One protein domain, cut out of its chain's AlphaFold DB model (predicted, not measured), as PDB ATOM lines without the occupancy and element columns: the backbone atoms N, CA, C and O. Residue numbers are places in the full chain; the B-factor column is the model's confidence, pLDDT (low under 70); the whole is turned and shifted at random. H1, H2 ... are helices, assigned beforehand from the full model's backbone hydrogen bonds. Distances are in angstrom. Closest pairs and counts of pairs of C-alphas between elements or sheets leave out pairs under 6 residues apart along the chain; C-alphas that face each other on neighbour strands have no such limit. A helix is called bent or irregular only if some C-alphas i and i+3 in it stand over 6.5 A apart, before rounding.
ATOM      1  N   PRO A  13     110.259 190.023 246.963       91.88
ATOM      2  CA  PRO A  13     111.569 190.669 246.855       91.88
ATOM      3  C   PRO A  13     112.231 190.894 248.217       91.88
ATOM      4  O   PRO A  13     113.439 190.727 248.334       91.88
ATOM      5  N   ALA A  14     111.459 191.210 249.261       91.25
ATOM      6  CA  ALA A  14     112.002 191.380 250.607       91.25
ATOM      7  C   ALA A  14     112.505 190.047 251.183       91.25
ATOM      8  O   ALA A  14     113.554 190.005 251.820       91.25
ATOM      9  N   ALA A  15     111.793 188.949 250.920       93.25
ATOM     10  CA  ALA A  15     112.223 187.614 251.323       93.25
ATOM     11  C   ALA A  15     113.489 187.156 250.582       93.25
ATOM     12  O   ALA A  15     114.412 186.645 251.212       93.25
ATOM     13  N   LEU A  16     113.580 187.393 249.270       93.81
ATOM     14  CA  LEU A  16     114.797 187.124 248.497       93.81
ATOM     15  C   LEU A  16     115.968 187.992 248.964       93.81
ATOM     16  O   LEU A  16     117.061 187.474 249.168       93.81
ATOM     17  N   ALA A  17     115.742 189.288 249.195       94.56
ATOM     18  CA  ALA A  17     116.756 190.183 249.749       94.56
ATOM     19  C   ALA A  17     117.231 189.694 251.120       94.56
ATOM     20  O   ALA A  17     118.424 189.737 251.403       94.56
ATOM     21  N   MET A  18     116.326 189.167 251.944       93.12
ATOM     22  CA  MET A  18     116.677 188.570 253.225       93.12
ATOM     23  C   MET A  18     117.553 187.320 253.066       93.12
ATOM     24  O   MET A  18     118.599 187.237 253.710       93.12
ATOM     25  N   LEU A  19     117.173 186.386 252.185       94.56
ATOM     26  CA  LEU A  19     117.980 185.200 251.867       94.56
ATOM     27  C   LEU A  19     119.380 185.593 251.370       94.56
ATOM     28  O   LEU A  19     120.379 185.091 251.881       94.56
ATOM     29  N   LEU A  20     119.454 186.537 250.429       95.06
ATOM     30  CA  LEU A  20     120.709 187.023 249.852       95.06
ATOM     31  C   LEU A  20     121.570 187.769 250.868       95.06
ATOM     32  O   LEU A  20     122.777 187.569 250.895       95.06
ATOM     33  N   THR A  21     120.969 188.591 251.731       96.31
ATOM     34  CA  THR A  21     121.694 189.306 252.793       96.31
ATOM     35  C   THR A  21     122.303 188.312 253.769       96.31
ATOM     36  O   THR A  21     123.457 188.456 254.159       96.31
ATOM     37  N   CYS A  22     121.559 187.267 254.130       96.12
ATOM     38  CA  CYS A  22     122.060 186.242 255.032       96.12
ATOM     39  C   CYS A  22     123.167 185.395 254.386       96.12
ATOM     40  O   CYS A  22     124.190 185.127 255.015       96.12
ATOM     41  N   GLN A  23     123.006 185.028 253.112       96.25
ATOM     42  CA  GLN A  23     124.038 184.344 252.333       96.25
ATOM     43  C   GLN A  23     125.309 185.194 252.198       96.25
ATOM     44  O   GLN A  23     126.408 184.688 252.416       96.25
ATOM     45  N   LEU A  24     125.163 186.485 251.889       97.19
ATOM     46  CA  LEU A  24     126.272 187.429 251.772       97.19
ATOM     47  C   LEU A  24     126.971 187.644 253.116       97.19
ATOM     48  O   LEU A  24     128.194 187.692 253.157       97.19
ATOM     49  N   ALA A  25     126.220 187.728 254.217       97.25
ATOM     50  CA  ALA A  25     126.787 187.808 255.561       97.25
ATOM     51  C   ALA A  25     127.600 186.550 255.902       97.25
ATOM     52  O   ALA A  25     128.709 186.661 256.420       97.25
ATOM     53  N   GLY A  26     127.088 185.363 255.563       96.50
ATOM     54  CA  GLY A  26     127.810 184.101 255.724       96.50
ATOM     55  C   GLY A  26     129.120 184.069 254.934       96.50
ATOM     56  O   GLY A  26     130.169 183.747 255.490       96.50
ATOM     57  N   GLU A  27     129.082 184.475 253.664       96.75
ATOM     58  CA  GLU A  27     130.278 184.599 252.822       96.75
ATOM     59  C   GLU A  27     131.262 185.635 253.374       96.75
ATOM     60  O   GLU A  27     132.454 185.353 253.457       96.75
ATOM     61  N   ALA A  28     130.785 186.794 253.831       96.19
ATOM     62  CA  ALA A  28     131.627 187.835 254.416       96.19
ATOM     63  C   ALA A  28     132.325 187.360 255.699       96.19
ATOM     64  O   ALA A  28     133.510 187.630 255.891       96.19
ATOM     65  N   ILE A  29     131.623 186.613 256.557       95.56
ATOM     66  CA  ILE A  29     132.208 186.028 257.770       95.56
ATOM     67  C   ILE A  29     133.253 184.974 257.404       95.56
ATOM     68  O   ILE A  29     134.364 185.020 257.928       95.56
ATOM     69  N   VAL A  30     132.941 184.051 256.487       95.56
ATOM     70  CA  VAL A  30     133.915 183.051 256.017       95.56
ATOM     71  C   VAL A  30     135.138 183.730 255.398       95.56
ATOM     72  O   VAL A  30     136.264 183.350 255.714       95.56
ATOM     73  N   ALA A  31     134.946 184.754 254.566       93.75
ATOM     74  CA  ALA A  31     136.029 185.514 253.955       93.75
ATOM     75  C   ALA A  31     136.897 186.219 255.009       93.75
ATOM     76  O   ALA A  31     138.122 186.143 254.941       93.75
ATOM     77  N   ALA A  32     136.290 186.829 256.032       94.19
ATOM     78  CA  ALA A  32     137.018 187.442 257.140       94.19
ATOM     79  C   ALA A  32     137.818 186.409 257.955       94.19
ATOM     80  O   ALA A  32     138.967 186.662 258.317       94.19
ATOM     81  N   VAL A  33     137.253 185.223 258.205       93.75
ATOM     82  CA  VAL A  33     137.963 184.126 258.883       93.75
ATOM     83  C   VAL A  33     139.128 183.622 258.034       93.75
ATOM     84  O   VAL A  33     140.194 183.367 258.586       93.75
ATOM     85  N   ARG A  34     138.976 183.546 256.706       91.94
ATOM     86  CA  ARG A  34     140.058 183.150 255.789       91.94
ATOM     87  C   ARG A  34     141.247 184.108 255.802       91.94
ATOM     88  O   ARG A  34     142.373 183.651 255.651       91.94
ATOM     89  N   LEU A  35     141.029 185.404 256.047       90.19
ATOM     90  CA  LEU A  35     142.132 186.364 256.220       90.19
ATOM     91  C   LEU A  35     142.999 186.043 257.446       90.19
ATOM     92  O   LEU A  35     144.193 186.327 257.444       90.19
ATOM     93  N   ARG A  36     142.406 185.459 258.493       89.88
ATOM     94  CA  ARG A  36     143.123 185.050 259.706       89.88
ATOM     95  C   ARG A  36     143.675 183.628 259.597       89.88
ATOM     96  O   ARG A  36     144.787 183.375 260.041       89.88
ATOM     97  N   ASN A  37     142.889 182.725 259.020       90.31
ATOM     98  CA  ASN A  37     143.160 181.298 258.911       90.31
ATOM     99  C   ASN A  37     143.023 180.875 257.438       90.31
ATOM    100  O   ASN A  37     141.932 180.471 257.026       90.31
ATOM    101  N   PRO A  38     144.099 180.948 256.638       83.38
ATOM    102  CA  PRO A  38     144.035 180.629 255.209       83.38
ATOM    103  C   PRO A  38     143.635 179.171 254.922       83.38
ATOM    104  O   PRO A  38     143.072 178.886 253.871       83.38
ATOM    105  N   GLU A  39     143.836 178.268 255.882       87.50
ATOM    106  CA  GLU A  39     143.446 176.849 255.818       87.50
ATOM    107  C   GLU A  39     141.918 176.623 255.950       87.50
ATOM    108  O   GLU A  39     141.427 175.508 255.774       87.50
ATOM    109  N   PHE A  40     141.127 177.652 256.289       87.75
ATOM    110  CA  PHE A  40     139.702 177.482 256.588       87.75
ATOM    111  C   PHE A  40     138.822 177.394 255.325       87.75
ATOM    112  O   PHE A  40     138.358 178.394 254.762       87.75
ATOM    113  N   GLY A  41     138.542 176.161 254.903       85.69
ATOM    114  CA  GLY A  41     137.682 175.828 253.764       85.69
ATOM    115  C   GLY A  41     136.223 175.558 254.141       85.69
ATOM    116  O   GLY A  41     135.765 174.427 254.019       85.69
ATOM    117  N   PHE A  42     135.475 176.576 254.576       92.69
ATOM    118  CA  PHE A  42     134.024 176.450 254.791       92.69
ATOM    119  C   PHE A  42     133.230 177.155 253.678       92.69
ATOM    120  O   PHE A  42     133.647 178.230 253.240       92.69
ATOM    121  N   PRO A  43     132.108 176.595 253.193       92.69
ATOM    122  CA  PRO A  43     131.237 177.271 252.235       92.69
ATOM    123  C   PRO A  43     130.408 178.372 252.917       92.69
ATOM    124  O   PRO A  43     129.565 178.094 253.773       92.69
ATOM    125  N   GLY A  44     130.594 179.629 252.505       93.69
ATOM    126  CA  GLY A  44     129.847 180.773 253.038       93.69
ATOM    127  C   GLY A  44     128.323 180.666 252.938       93.69
ATOM    128  O   GLY A  44     127.657 180.998 253.921       93.69
ATOM    129  N   PRO A  45     127.731 180.123 251.850       94.94
ATOM    130  CA  PRO A  45     126.280 179.947 251.767       94.94
ATOM    131  C   PRO A  45     125.697 179.059 252.870       94.94
ATOM    132  O   PRO A  45     124.622 179.358 253.386       94.94
ATOM    133  N   VAL A  46     126.415 178.010 253.285       95.69
ATOM    134  CA  VAL A  46     125.978 177.124 254.379       95.69
ATOM    135  C   VAL A  46     126.020 177.869 255.712       95.69
ATOM    136  O   VAL A  46     125.094 177.748 256.513       95.69
ATOM    137  N   LEU A  47     127.043 178.703 255.928       96.31
ATOM    138  CA  LEU A  47     127.110 179.559 257.114       96.31
ATOM    139  C   LEU A  47     125.939 180.551 257.128       96.31
ATOM    140  O   LEU A  47     125.291 180.730 258.156       96.31
ATOM    141  N   GLY A  48     125.623 181.141 255.973       96.50
ATOM    142  CA  GLY A  48     124.470 182.020 255.793       96.50
ATOM    143  C   GLY A  48     123.143 181.336 256.123       96.50
ATOM    144  O   GLY A  48     122.310 181.925 256.806       96.50
ATOM    145  N   MET A  49     122.954 180.078 255.720       95.44
ATOM    146  CA  MET A  49     121.778 179.291 256.120       95.44
ATOM    147  C   MET A  49     121.722 179.070 257.636       95.44
ATOM    148  O   MET A  49     120.655 179.207 258.230       95.44
ATOM    149  N   GLY A  50     122.863 178.798 258.277       96.56
ATOM    150  CA  GLY A  50     122.960 178.700 259.736       96.56
ATOM    151  C   GLY A  50     122.571 180.000 260.448       96.56
ATOM    152  O   GLY A  50     121.810 179.969 261.411       96.56
ATOM    153  N   LEU A  51     123.017 181.154 259.943       96.00
ATOM    154  CA  LEU A  51     122.639 182.471 260.477       96.00
ATOM    155  C   LEU A  51     121.138 182.739 260.337       96.00
ATOM    156  O   LEU A  51     120.501 183.196 261.287       96.00
ATOM    157  N   LEU A  52     120.561 182.414 259.175       95.38
ATOM    158  CA  LEU A  52     119.125 182.554 258.939       95.38
ATOM    159  C   LEU A  52     118.342 181.668 259.905       95.38
ATOM    160  O   LEU A  52     117.353 182.109 260.484       95.38
ATOM    161  N   PHE A  53     118.802 180.433 260.096       95.75
ATOM    162  CA  PHE A  53     118.204 179.491 261.029       95.75
ATOM    163  C   PHE A  53     118.241 180.017 262.467       95.75
ATOM    164  O   PHE A  53     117.201 180.050 263.118       95.75
ATOM    165  N   LEU A  54     119.387 180.510 262.950       96.38
ATOM    166  CA  LEU A  54     119.496 181.111 264.287       96.38
ATOM    167  C   LEU A  54     118.545 182.300 264.461       96.38
ATOM    168  O   LEU A  54     117.880 182.427 265.489       96.38
ATOM    169  N   TRP A  55     118.428 183.142 263.435       94.19
ATOM    170  CA  TRP A  55     117.483 184.255 263.439       94.19
ATOM    171  C   TRP A  55     116.022 183.783 263.480       94.19
ATOM    172  O   TRP A  55     115.209 184.349 264.208       94.19
ATOM    173  N   LEU A  56     115.681 182.722 262.743       93.81
ATOM    174  CA  LEU A  56     114.345 182.125 262.759       93.81
ATOM    175  C   LEU A  56     114.011 181.475 264.100       93.81
ATOM    176  O   LEU A  56     112.883 181.628 264.565       93.81
ATOM    177  N   VAL A  57     114.973 180.801 264.736       94.69
ATOM    178  CA  VAL A  57     114.817 180.248 266.090       94.69
ATOM    179  C   VAL A  57     114.524 181.371 267.080       94.69
ATOM    180  O   VAL A  57     113.577 181.265 267.853       94.69
ATOM    181  N   TRP A  58     115.265 182.482 267.009       94.44
ATOM    182  CA  TRP A  58     115.013 183.643 267.863       94.44
ATOM    183  C   TRP A  58     113.647 184.295 267.594       94.44
ATOM    184  O   TRP A  58     112.962 184.712 268.526       94.44
ATOM    185  N   ARG A  59     113.212 184.340 266.328       89.94
ATOM    186  CA  ARG A  59     111.899 184.870 265.920       89.94
ATOM    187  C   ARG A  59     110.730 183.921 266.228       89.94
ATOM    188  O   ARG A  59     109.586 184.366 266.288       89.94
ATOM    189  N   GLY A  60     110.990 182.624 266.382       88.69
ATOM    190  CA  GLY A  60     110.012 181.586 266.721       88.69
ATOM    191  C   GLY A  60     109.079 181.131 265.588       88.69
ATOM    192  O   GLY A  60     108.241 180.264 265.819       88.69
ATOM    193  N   ARG A  61     109.169 181.703 264.378       82.44
ATOM    194  CA  ARG A  61     108.371 181.281 263.207       82.44
ATOM    195  C   ARG A  61     108.928 181.823 261.876       82.44
ATOM    196  O   ARG A  61     109.343 182.987 261.829       82.44
ATOM    197  N   PRO A  62     108.894 181.038 260.781       81.75
ATOM    198  CA  PRO A  62     109.129 181.554 259.435       81.75
ATOM    199  C   PRO A  62     107.955 182.437 258.989       81.75
ATOM    200  O   PRO A  62     106.798 182.161 259.296       81.75
ATOM    201  N   GLY A  63     108.248 183.539 258.296       85.88
ATOM    202  CA  GLY A  63     107.206 184.386 257.706       85.88
ATOM    203  C   GLY A  63     106.720 183.825 256.367       85.88
ATOM    204  O   GLY A  63     107.533 183.292 255.615       85.88
ATOM    205  N   GLU A  64     105.443 184.025 256.025       87.69
ATOM    206  CA  GLU A  64     104.829 183.527 254.774       87.69
ATOM    207  C   GLU A  64     105.613 183.922 253.510       87.69
ATOM    208  O   GLU A  64     105.777 183.119 252.596       87.69
ATOM    209  N   SER A  65     106.173 185.137 253.464       90.12
ATOM    210  CA  SER A  65     106.996 185.579 252.328       90.12
ATOM    211  C   SER A  65     108.289 184.768 252.168       90.12
ATOM    212  O   SER A  65     108.727 184.540 251.043       90.12
ATOM    213  N   LEU A  66     108.918 184.369 253.281       91.81
ATOM    214  CA  LEU A  66     110.156 183.582 253.273       91.81
ATOM    215  C   LEU A  66     109.878 182.147 252.832       91.81
ATOM    216  O   LEU A  66     110.640 181.604 252.038       91.81
ATOM    217  N   ASP A  67     108.767 181.581 253.297       91.94
ATOM    218  CA  ASP A  67     108.309 180.251 252.896       91.94
ATOM    219  C   ASP A  67     107.975 180.203 251.397       91.94
ATOM    220  O   ASP A  67     108.489 179.361 250.660       91.94
ATOM    221  N   ALA A  68     107.238 181.202 250.895       91.50
ATOM    222  CA  ALA A  68     106.952 181.337 249.468       91.50
ATOM    223  C   ALA A  68     108.228 181.496 248.616       91.50
ATOM    224  O   ALA A  68     108.337 180.893 247.546       91.50
ATOM    225  N   ALA A  69     109.207 182.282 249.081       92.69
ATOM    226  CA  ALA A  69     110.484 182.461 248.388       92.69
ATOM    227  C   ALA A  69     111.314 181.171 248.357       92.69
ATOM    228  O   ALA A  69     111.798 180.780 247.294       92.69
ATOM    229  N   ALA A  70     111.447 180.495 249.502       92.31
ATOM    230  CA  ALA A  70     112.146 179.221 249.601       92.31
ATOM    231  C   ALA A  70     111.481 178.171 248.705       92.31
ATOM    232  O   ALA A  70     112.155 177.563 247.876       92.31
ATOM    233  N   GLY A  71     110.155 178.028 248.775       92.56
ATOM    234  CA  GLY A  71     109.392 177.117 247.921       92.56
ATOM    235  C   GLY A  71     109.571 177.400 246.427       92.56
ATOM    236  O   GLY A  71     109.756 176.471 245.639       92.56
ATOM    237  N   ALA A  72     109.586 178.673 246.019       91.69
ATOM    238  CA  ALA A  72     109.835 179.058 244.630       91.69
ATOM    239  C   ALA A  72     111.248 178.672 244.157       91.69
ATOM    240  O   ALA A  72     111.390 178.162 243.043       91.69
ATOM    241  N   ILE A  73     112.273 178.870 244.992       92.50
ATOM    242  CA  ILE A  73     113.652 178.450 244.702       92.50
ATOM    243  C   ILE A  73     113.731 176.926 244.612       92.50
ATOM    244  O   ILE A  73     114.235 176.413 243.616       92.50
ATOM    245  N   LEU A  74     113.178 176.206 245.596       93.06
ATOM    246  CA  LEU A  74     113.177 174.741 245.649       93.06
ATOM    247  C   LEU A  74     112.534 174.130 244.398       93.06
ATOM    248  O   LEU A  74     113.102 173.229 243.784       93.06
ATOM    249  N   ARG A  75     111.387 174.670 243.967       94.75
ATOM    250  CA  ARG A  75     110.671 174.200 242.769       94.75
ATOM    251  C   ARG A  75     111.451 174.430 241.473       94.75
ATOM    252  O   ARG A  75     111.234 173.717 240.500       94.75
ATOM    253  N   ASN A  76     112.339 175.420 241.455       92.50
ATOM    254  CA  ASN A  76     113.130 175.799 240.287       92.50
ATOM    255  C   ASN A  76     114.625 175.476 240.450       92.50
ATOM    256  O   ASN A  76     115.434 175.982 239.674       92.50
ATOM    257  N   LEU A  77     115.017 174.620 241.406       92.12
ATOM    258  CA  LEU A  77     116.430 174.277 241.635       92.12
ATOM    259  C   LEU A  77     117.117 173.736 240.382       92.12
ATOM    260  O   LEU A  77     118.273 174.069 240.140       92.12
ATOM    261  N   SER A  78     116.404 172.976 239.544       92.12
ATOM    262  CA  SER A  78     116.930 172.502 238.259       92.12
ATOM    263  C   SER A  78     117.451 173.652 237.391       92.12
ATOM    264  O   SER A  78     118.513 173.517 236.795       92.12
ATOM    265  N   LEU A  79     116.767 174.807 237.377       92.44
ATOM    266  CA  LEU A  79     117.223 176.004 236.659       92.44
ATOM    267  C   LEU A  79     118.473 176.621 237.298       92.44
ATOM    268  O   LEU A  79     119.300 177.163 236.574       92.44
ATOM    269  N   LEU A  80     118.644 176.521 238.620       89.25
ATOM    270  CA  LEU A  80     119.847 177.005 239.312       89.25
ATOM    271  C   LEU A  80     121.071 176.106 239.081       89.25
ATOM    272  O   LEU A  80     122.201 176.588 239.148       89.25
ATOM    273  N   PHE A  81     120.868 174.828 238.754       90.62
ATOM    274  CA  PHE A  81     121.959 173.919 238.389       90.62
ATOM    275  C   PHE A  81     122.429 174.082 236.940       90.62
ATOM    276  O   PHE A  81     123.579 173.759 236.645       90.62
ATOM    277  N   VAL A  82     121.597 174.627 236.043       93.94
ATOM    278  CA  VAL A  82     121.984 174.865 234.641       93.94
ATOM    279  C   VAL A  82     123.213 175.785 234.529       93.94
ATOM    280  O   VAL A  82     124.168 175.373 233.875       93.94
ATOM    281  N   PRO A  83     123.281 176.967 235.177       89.75
ATOM    282  CA  PRO A  83     124.475 177.817 235.145       89.75
ATOM    283  C   PRO A  83     125.747 177.105 235.616       89.75
ATOM    284  O   PRO A  83     126.798 177.241 234.991       89.75
ATOM    285  N   ALA A  84     125.646 176.309 236.684       89.12
ATOM    286  CA  ALA A  84     126.770 175.527 237.190       89.12
ATOM    287  C   ALA A  84     127.223 174.466 236.170       89.12
ATOM    288  O   ALA A  84     128.418 174.331 235.905       89.12
ATOM    289  N   ALA A  85     126.274 173.760 235.546       89.31
ATOM    290  CA  ALA A  85     126.552 172.751 234.526       89.31
ATOM    291  C   ALA A  85     127.168 173.356 233.255       89.31
ATOM    292  O   ALA A  85     128.151 172.831 232.739       89.31
ATOM    293  N   VAL A  86     126.641 174.483 232.769       91.56
ATOM    294  CA  VAL A  86     127.185 175.186 231.593       91.56
ATOM    295  C   VAL A  86     128.604 175.690 231.866       91.56
ATOM    296  O   VAL A  86     129.462 175.594 230.990       91.56
ATOM    297  N   GLY A  87     128.895 176.143 233.090       89.56
ATOM    298  CA  GLY A  87     130.255 176.498 233.503       89.56
ATOM    299  C   GLY A  87     131.242 175.332 233.389       89.56
ATOM    300  O   GLY A  87     132.374 175.532 232.951       89.56
ATOM    301  N   LEU A  88     130.805 174.108 233.702       89.88
ATOM    302  CA  LEU A  88     131.634 172.904 233.596       89.88
ATOM    303  C   LEU A  88     131.965 172.535 232.141       89.88
ATOM    304  O   LEU A  88     133.053 172.024 231.882       89.88
ATOM    305  N   ILE A  89     131.074 172.830 231.186       89.38
ATOM    306  CA  ILE A  89     131.296 172.555 229.752       89.38
ATOM    307  C   ILE A  89     132.538 173.296 229.226       89.38
ATOM    308  O   ILE A  89     133.214 172.786 228.333       89.38
ATOM    309  N   GLN A  90     132.908 174.440 229.817       89.88
ATOM    310  CA  GLN A  90     134.146 175.153 229.460       89.88
ATOM    311  C   GLN A  90     135.421 174.336 229.738       89.88
ATOM    312  O   GLN A  90     136.447 174.572 229.110       89.88
ATOM    313  N   TYR A  91     135.348 173.334 230.619       89.62
ATOM    314  CA  TYR A  91     136.423 172.378 230.908       89.62
ATOM    315  C   TYR A  91     136.209 171.034 230.187       89.62
ATOM    316  O   TYR A  91     136.643 169.980 230.659       89.62
ATOM    317  N   GLY A  92     135.527 171.062 229.036       84.25
ATOM    318  CA  GLY A  92     135.069 169.877 228.310       84.25
ATOM    319  C   GLY A  92     136.163 168.860 227.983       84.25
ATOM    320  O   GLY A  92     135.916 167.665 228.098       84.25
ATOM    321  N   GLU A  93     137.384 169.293 227.659       88.00
ATOM    322  CA  GLU A  93     138.498 168.385 227.340       88.00
ATOM    323  C   GLU A  93     138.920 167.523 228.546       88.00
ATOM    324  O   GLU A  93     139.085 166.306 228.433       88.00
ATOM    325  N   ILE A  94     139.005 168.131 229.734       89.25
ATOM    326  CA  ILE A  94     139.274 167.423 230.997       89.25
ATOM    327  C   ILE A  94     138.130 166.454 231.289       89.25
ATOM    328  O   ILE A  94     138.362 165.309 231.687       89.25
ATOM    329  N   MET A  95     136.894 166.893 231.045       88.38
ATOM    330  CA  MET A  95     135.711 166.082 231.294       88.38
ATOM    331  C   MET A  95     135.581 164.911 230.317       88.38
ATOM    332  O   MET A  95     135.140 163.842 230.716       88.38
ATOM    333  N   MET A  96     136.030 165.038 229.069       88.06
ATOM    334  CA  MET A  96     136.111 163.905 228.141       88.06
ATOM    335  C   MET A  96     137.187 162.904 228.567       88.06
ATOM    336  O   MET A  96     136.976 161.696 228.482       88.06
ATOM    337  N   ARG A  97     138.327 163.393 229.070       92.81
ATOM    338  CA  ARG A  97     139.445 162.541 229.491       92.81
ATOM    339  C   ARG A  97     139.172 161.777 230.788       92.81
ATOM    340  O   ARG A  97     139.569 160.621 230.899       92.81
ATOM    341  N   PHE A  98     138.515 162.406 231.762       93.50
ATOM    342  CA  PHE A  98     138.295 161.834 233.099       93.50
ATOM    343  C   PHE A  98     136.825 161.583 233.446       93.50
ATOM    344  O   PHE A  98     136.550 160.992 234.486       93.50
ATOM    345  N   GLY A  99     135.873 161.975 232.601       91.12
ATOM    346  CA  GLY A  99     134.443 161.926 232.917       91.12
ATOM    347  C   GLY A  99     133.931 160.526 233.218       91.12
ATOM    348  O   GLY A  99     133.156 160.358 234.154       91.12
ATOM    349  N   LEU A 100     134.420 159.506 232.503       94.19
ATOM    350  CA  LEU A 100     134.074 158.114 232.802       94.19
ATOM    351  C   LEU A 100     134.621 157.689 234.171       94.19
ATOM    352  O   LEU A 100     133.885 157.111 234.966       94.19
ATOM    353  N   ALA A 101     135.878 158.018 234.479       95.69
ATOM    354  CA  ALA A 101     136.473 157.714 235.779       95.69
ATOM    355  C   ALA A 101     135.741 158.430 236.927       95.69
ATOM    356  O   ALA A 101     135.463 157.811 237.951       95.69
ATOM    357  N   VAL A 102     135.364 159.700 236.738       94.50
ATOM    358  CA  VAL A 102     134.558 160.476 237.695       94.50
ATOM    359  C   VAL A 102     133.182 159.842 237.879       94.50
ATOM    360  O   VAL A 102     132.757 159.647 239.011       94.50
ATOM    361  N   LEU A 103     132.499 159.461 236.797       95.31
ATOM    362  CA  LEU A 103     131.182 158.826 236.865       95.31
ATOM    363  C   LEU A 103     131.231 157.498 237.630       95.31
ATOM    364  O   LEU A 103     130.410 157.279 238.520       95.31
ATOM    365  N   VAL A 104     132.219 156.645 237.344       97.38
ATOM    366  CA  VAL A 104     132.408 155.392 238.090       97.38
ATOM    367  C   VAL A 104     132.724 155.678 239.558       97.38
ATOM    368  O   VAL A 104     132.101 155.082 240.434       97.38
ATOM    369  N   ALA A 105     133.629 156.615 239.849       97.19
ATOM    370  CA  ALA A 105     133.970 156.985 241.220       97.19
ATOM    371  C   ALA A 105     132.752 157.510 242.001       97.19
ATOM    372  O   ALA A 105     132.558 157.128 243.155       97.19
ATOM    373  N   LEU A 106     131.899 158.331 241.381       97.00
ATOM    374  CA  LEU A 106     130.672 158.851 241.993       97.00
ATOM    375  C   LEU A 106     129.664 157.740 242.292       97.00
ATOM    376  O   LEU A 106     129.141 157.679 243.402       97.00
ATOM    377  N   ILE A 107     129.409 156.838 241.339       98.31
ATOM    378  CA  ILE A 107     128.457 155.736 241.539       98.31
ATOM    379  C   ILE A 107     128.960 154.794 242.633       98.31
ATOM    380  O   ILE A 107     128.226 154.505 243.578       98.31
ATOM    381  N   VAL A 108     130.216 154.349 242.542       98.25
ATOM    382  CA  VAL A 108     130.797 153.410 243.511       98.25
ATOM    383  C   VAL A 108     130.841 154.029 244.905       98.25
ATOM    384  O   VAL A 108     130.417 153.383 245.858       98.25
ATOM    385  N   SER A 109     131.283 155.284 245.039       97.75
ATOM    386  CA  SER A 109     131.324 155.960 246.344       97.75
ATOM    387  C   SER A 109     129.934 156.185 246.933       97.75
ATOM    388  O   SER A 109     129.750 155.968 248.129       97.75
ATOM    389  N   THR A 110     128.940 156.551 246.118       97.69
ATOM    390  CA  THR A 110     127.559 156.749 246.583       97.69
ATOM    391  C   THR A 110     126.962 155.437 247.075       97.69
ATOM    392  O   THR A 110     126.459 155.374 248.196       97.69
ATOM    393  N   VAL A 111     127.066 154.365 246.280       98.31
ATOM    394  CA  VAL A 111     126.568 153.037 246.668       98.31
ATOM    395  C   VAL A 111     127.281 152.546 247.923       98.31
ATOM    396  O   VAL A 111     126.623 152.113 248.865       98.31
ATOM    397  N   LEU A 112     128.609 152.665 247.979       98.31
ATOM    398  CA  LEU A 112     129.386 152.241 249.139       98.31
ATOM    399  C   LEU A 112     128.993 153.021 250.399       98.31
ATOM    400  O   LEU A 112     128.773 152.416 251.444       98.31
ATOM    401  N   THR A 113     128.843 154.343 250.297       97.75
ATOM    402  CA  THR A 113     128.410 155.195 251.415       97.75
ATOM    403  C   THR A 113     127.027 154.784 251.913       97.75
ATOM    404  O   THR A 113     126.831 154.657 253.122       97.75
ATOM    405  N   LEU A 114     126.078 154.520 251.007       98.00
ATOM    406  CA  LEU A 114     124.735 154.057 251.368       98.00
ATOM    407  C   LEU A 114     124.766 152.687 252.051       98.00
ATOM    408  O   LEU A 114     124.116 152.516 253.078       98.00
ATOM    409  N   LEU A 115     125.546 151.735 251.529       98.06
ATOM    410  CA  LEU A 115     125.685 150.398 252.112       98.06
ATOM    411  C   LEU A 115     126.304 150.446 253.509       98.06
ATOM    412  O   LEU A 115     125.795 149.802 254.422       98.06
ATOM    413  N   VAL A 116     127.373 151.224 253.692       97.94
ATOM    414  CA  VAL A 116     128.024 151.389 254.998       97.94
ATOM    415  C   VAL A 116     127.076 152.072 255.979       97.94
ATOM    416  O   VAL A 116     126.894 151.573 257.085       97.94
ATOM    417  N   THR A 117     126.426 153.166 255.574       96.94
ATOM    418  CA  THR A 117     125.487 153.900 256.439       96.94
ATOM    419  C   THR A 117     124.311 153.015 256.856       96.94
ATOM    420  O   THR A 117     123.994 152.937 258.040       96.94
ATOM    421  N   ALA A 118     123.702 152.293 255.909       97.00
ATOM    422  CA  ALA A 118     122.617 151.359 256.200       97.00
ATOM    423  C   ALA A 118     123.087 150.191 257.080       97.00
ATOM    424  O   ALA A 118     122.402 149.828 258.030       97.00
ATOM    425  N   GLY A 119     124.267 149.628 256.806       96.94
ATOM    426  CA  GLY A 119     124.847 148.545 257.599       96.94
ATOM    427  C   GLY A 119     125.104 148.954 259.047       96.94
ATOM    428  O   GLY A 119     124.707 148.233 259.959       96.94
ATOM    429  N   VAL A 120     125.697 150.131 259.268       97.00
ATOM    430  CA  VAL A 120     125.894 150.696 260.611       97.00
ATOM    431  C   VAL A 120     124.546 150.888 261.300       97.00
ATOM    432  O   VAL A 120     124.367 150.402 262.413       97.00
ATOM    433  N   PHE A 121     123.577 151.519 260.635       96.25
ATOM    434  CA  PHE A 121     122.245 151.735 261.203       96.25
ATOM    435  C   PHE A 121     121.565 150.421 261.618       96.25
ATOM    436  O   PHE A 121     121.046 150.327 262.725       96.25
ATOM    437  N   LEU A 122     121.633 149.381 260.784       95.62
ATOM    438  CA  LEU A 122     121.068 148.063 261.092       95.62
ATOM    439  C   LEU A 122     121.771 147.373 262.266       95.62
ATOM    440  O   LEU A 122     121.120 146.661 263.023       95.62
ATOM    441  N   VAL A 123     123.083 147.558 262.427       95.31
ATOM    442  CA  VAL A 123     123.812 147.018 263.586       95.31
ATOM    443  C   VAL A 123     123.338 147.683 264.875       95.31
ATOM    444  O   VAL A 123     123.066 146.978 265.841       95.31
ATOM    445  N   PHE A 124     123.201 149.010 264.892       93.06
ATOM    446  CA  PHE A 124     122.705 149.724 266.072       93.06
ATOM    447  C   PHE A 124     121.239 149.383 266.374       93.06
ATOM    448  O   PHE A 124     120.944 148.998 267.501       93.06
ATOM    449  N   ALA A 125     120.369 149.375 265.360       91.62
ATOM    450  CA  ALA A 125     118.955 149.038 265.526       91.62
ATOM    451  C   ALA A 125     118.735 147.607 266.055       91.62
ATOM    452  O   ALA A 125     117.872 147.377 266.896       91.62
ATOM    453  N   ARG A 126     119.551 146.633 265.622       85.38
ATOM    454  CA  ARG A 126     119.492 145.251 266.141       85.38
ATOM    455  C   ARG A 126     119.939 145.132 267.598       85.38
ATOM    456  O   ARG A 126     119.498 144.216 268.283       85.38
ATOM    457  N   ASN A 127     120.818 146.019 268.061       75.81
ATOM    458  CA  ASN A 127     121.298 146.009 269.441       75.81
ATOM    459  C   ASN A 127     120.280 146.637 270.408       75.81
ATOM    460  O   ASN A 127     120.297 146.310 271.590       75.81
ATOM    461  N   GLU A 128     119.386 147.499 269.917       69.38
ATOM    462  CA  GLU A 128     118.282 148.073 270.698       69.38
ATOM    463  C   GLU A 128     117.137 147.065 270.918       69.38
ATOM    464  O   GLU A 128     116.496 147.092 271.964       69.38
ATOM    465  N   GLU A 129     116.926 146.116 269.997       60.12
ATOM    466  CA  GLU A 129     115.936 145.028 270.139       60.12
ATOM    467  C   GLU A 129     116.400 143.875 271.055       60.12
ATOM    468  O   GLU A 129     115.596 143.023 271.428       60.12
ATOM    469  N   ALA A 130     117.680 143.844 271.440       59.12
ATOM    470  CA  ALA A 130     118.261 142.867 272.369       59.12
ATOM    471  C   ALA A 130     118.424 143.427 273.800       59.12
ATOM    472  O   ALA A 130     119.266 142.953 274.566       59.12
TER     473      ALA A 130
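AT A GLANCE: This is residues 13 to 130 of the 134 residues of an uncharacterized protein of Phyllobacteriaceae bacterium (UniProt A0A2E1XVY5). The model is an open hook with a small helical foot and one very long arm: H2 packs at a slant on H1, H3 meets the beginning of H1, and H4 leads away from this foot to H5, which runs back the opposite way to H4 without contact with H1, H2 or H3. Residues 74 to 130, with H4 and H5, stand free, and the space between H5 and the foot is empty. The printed part has 118 residues, with five named helices in the order H1, H2, H3, H4, H5 and no named strand; the class is all helix. The whole is only just loose, close to extended, with a radius of gyration of the C-alphas of 20.1 A and spans of 55 by 43 by 38 A.

IN THESE COORDINATES: H1 holds residues 13 to 36 and is 34.5 A long, beginning at C-alpha 13 at (111.569, 190.669, 246.855). H2 follows at residues 44 to 59, 22.5 A long. H3 is residues 64 to 75, and H4 is residues 77 to 89, beginning at C-alpha 77 at (116.430, 174.277, 241.635). H4 is neither bent nor irregular, but only just: C-alphas 80 and 83 are 6.3 A apart. H5, residues 92 to 128, is the longest helix at 50.5 A and ends at C-alpha 128 at (118.282, 148.073, 270.698). H5 is irregular, with C-alphas 97 and 100 at 7.7 A, and has a kink of 60 degrees near residue 99.

HOW THE PARTS SIT: H1 and H2 touch, and their closest C-alphas, those of Glu 27 and Gly 44, are 3.9 A apart. They run opposite ways at a steep tilt of 58 degrees. H1 touches H3 with residues 14 to 16 alone, about perpendicular at 75 degrees; the closest C-alphas are those of Ala 15 and Leu 66, 4.9 A apart. H2 and H3 are apart. H3 and H4 meet only through their link. H4 and H5 are close but not clearly touching, with the closest C-alphas, those of Ile 89 and Met 95, 8.0 A apart; they run opposite ways at a steep tilt of 44 degrees. H5 is apart from H1, H2 and H3. In H2 and H3 every O i to N i+4 pair is within hydrogen-bond range; in H1 it is 19 of 20, in H4 7 of 9 and in H5 31 of 33.

THE WHOLE: The two C-alphas farthest apart, those of Gln 90 and Ala 130, are 56.0 A from each other. The printed part has no cut. The links H2 to H3, H3 to H4 and H4 to H5 are tight, the link H1 to H2 is short, and no link is long. The mean pLDDT of the printed part is 92.1, and residues 128 to 130 are under 70.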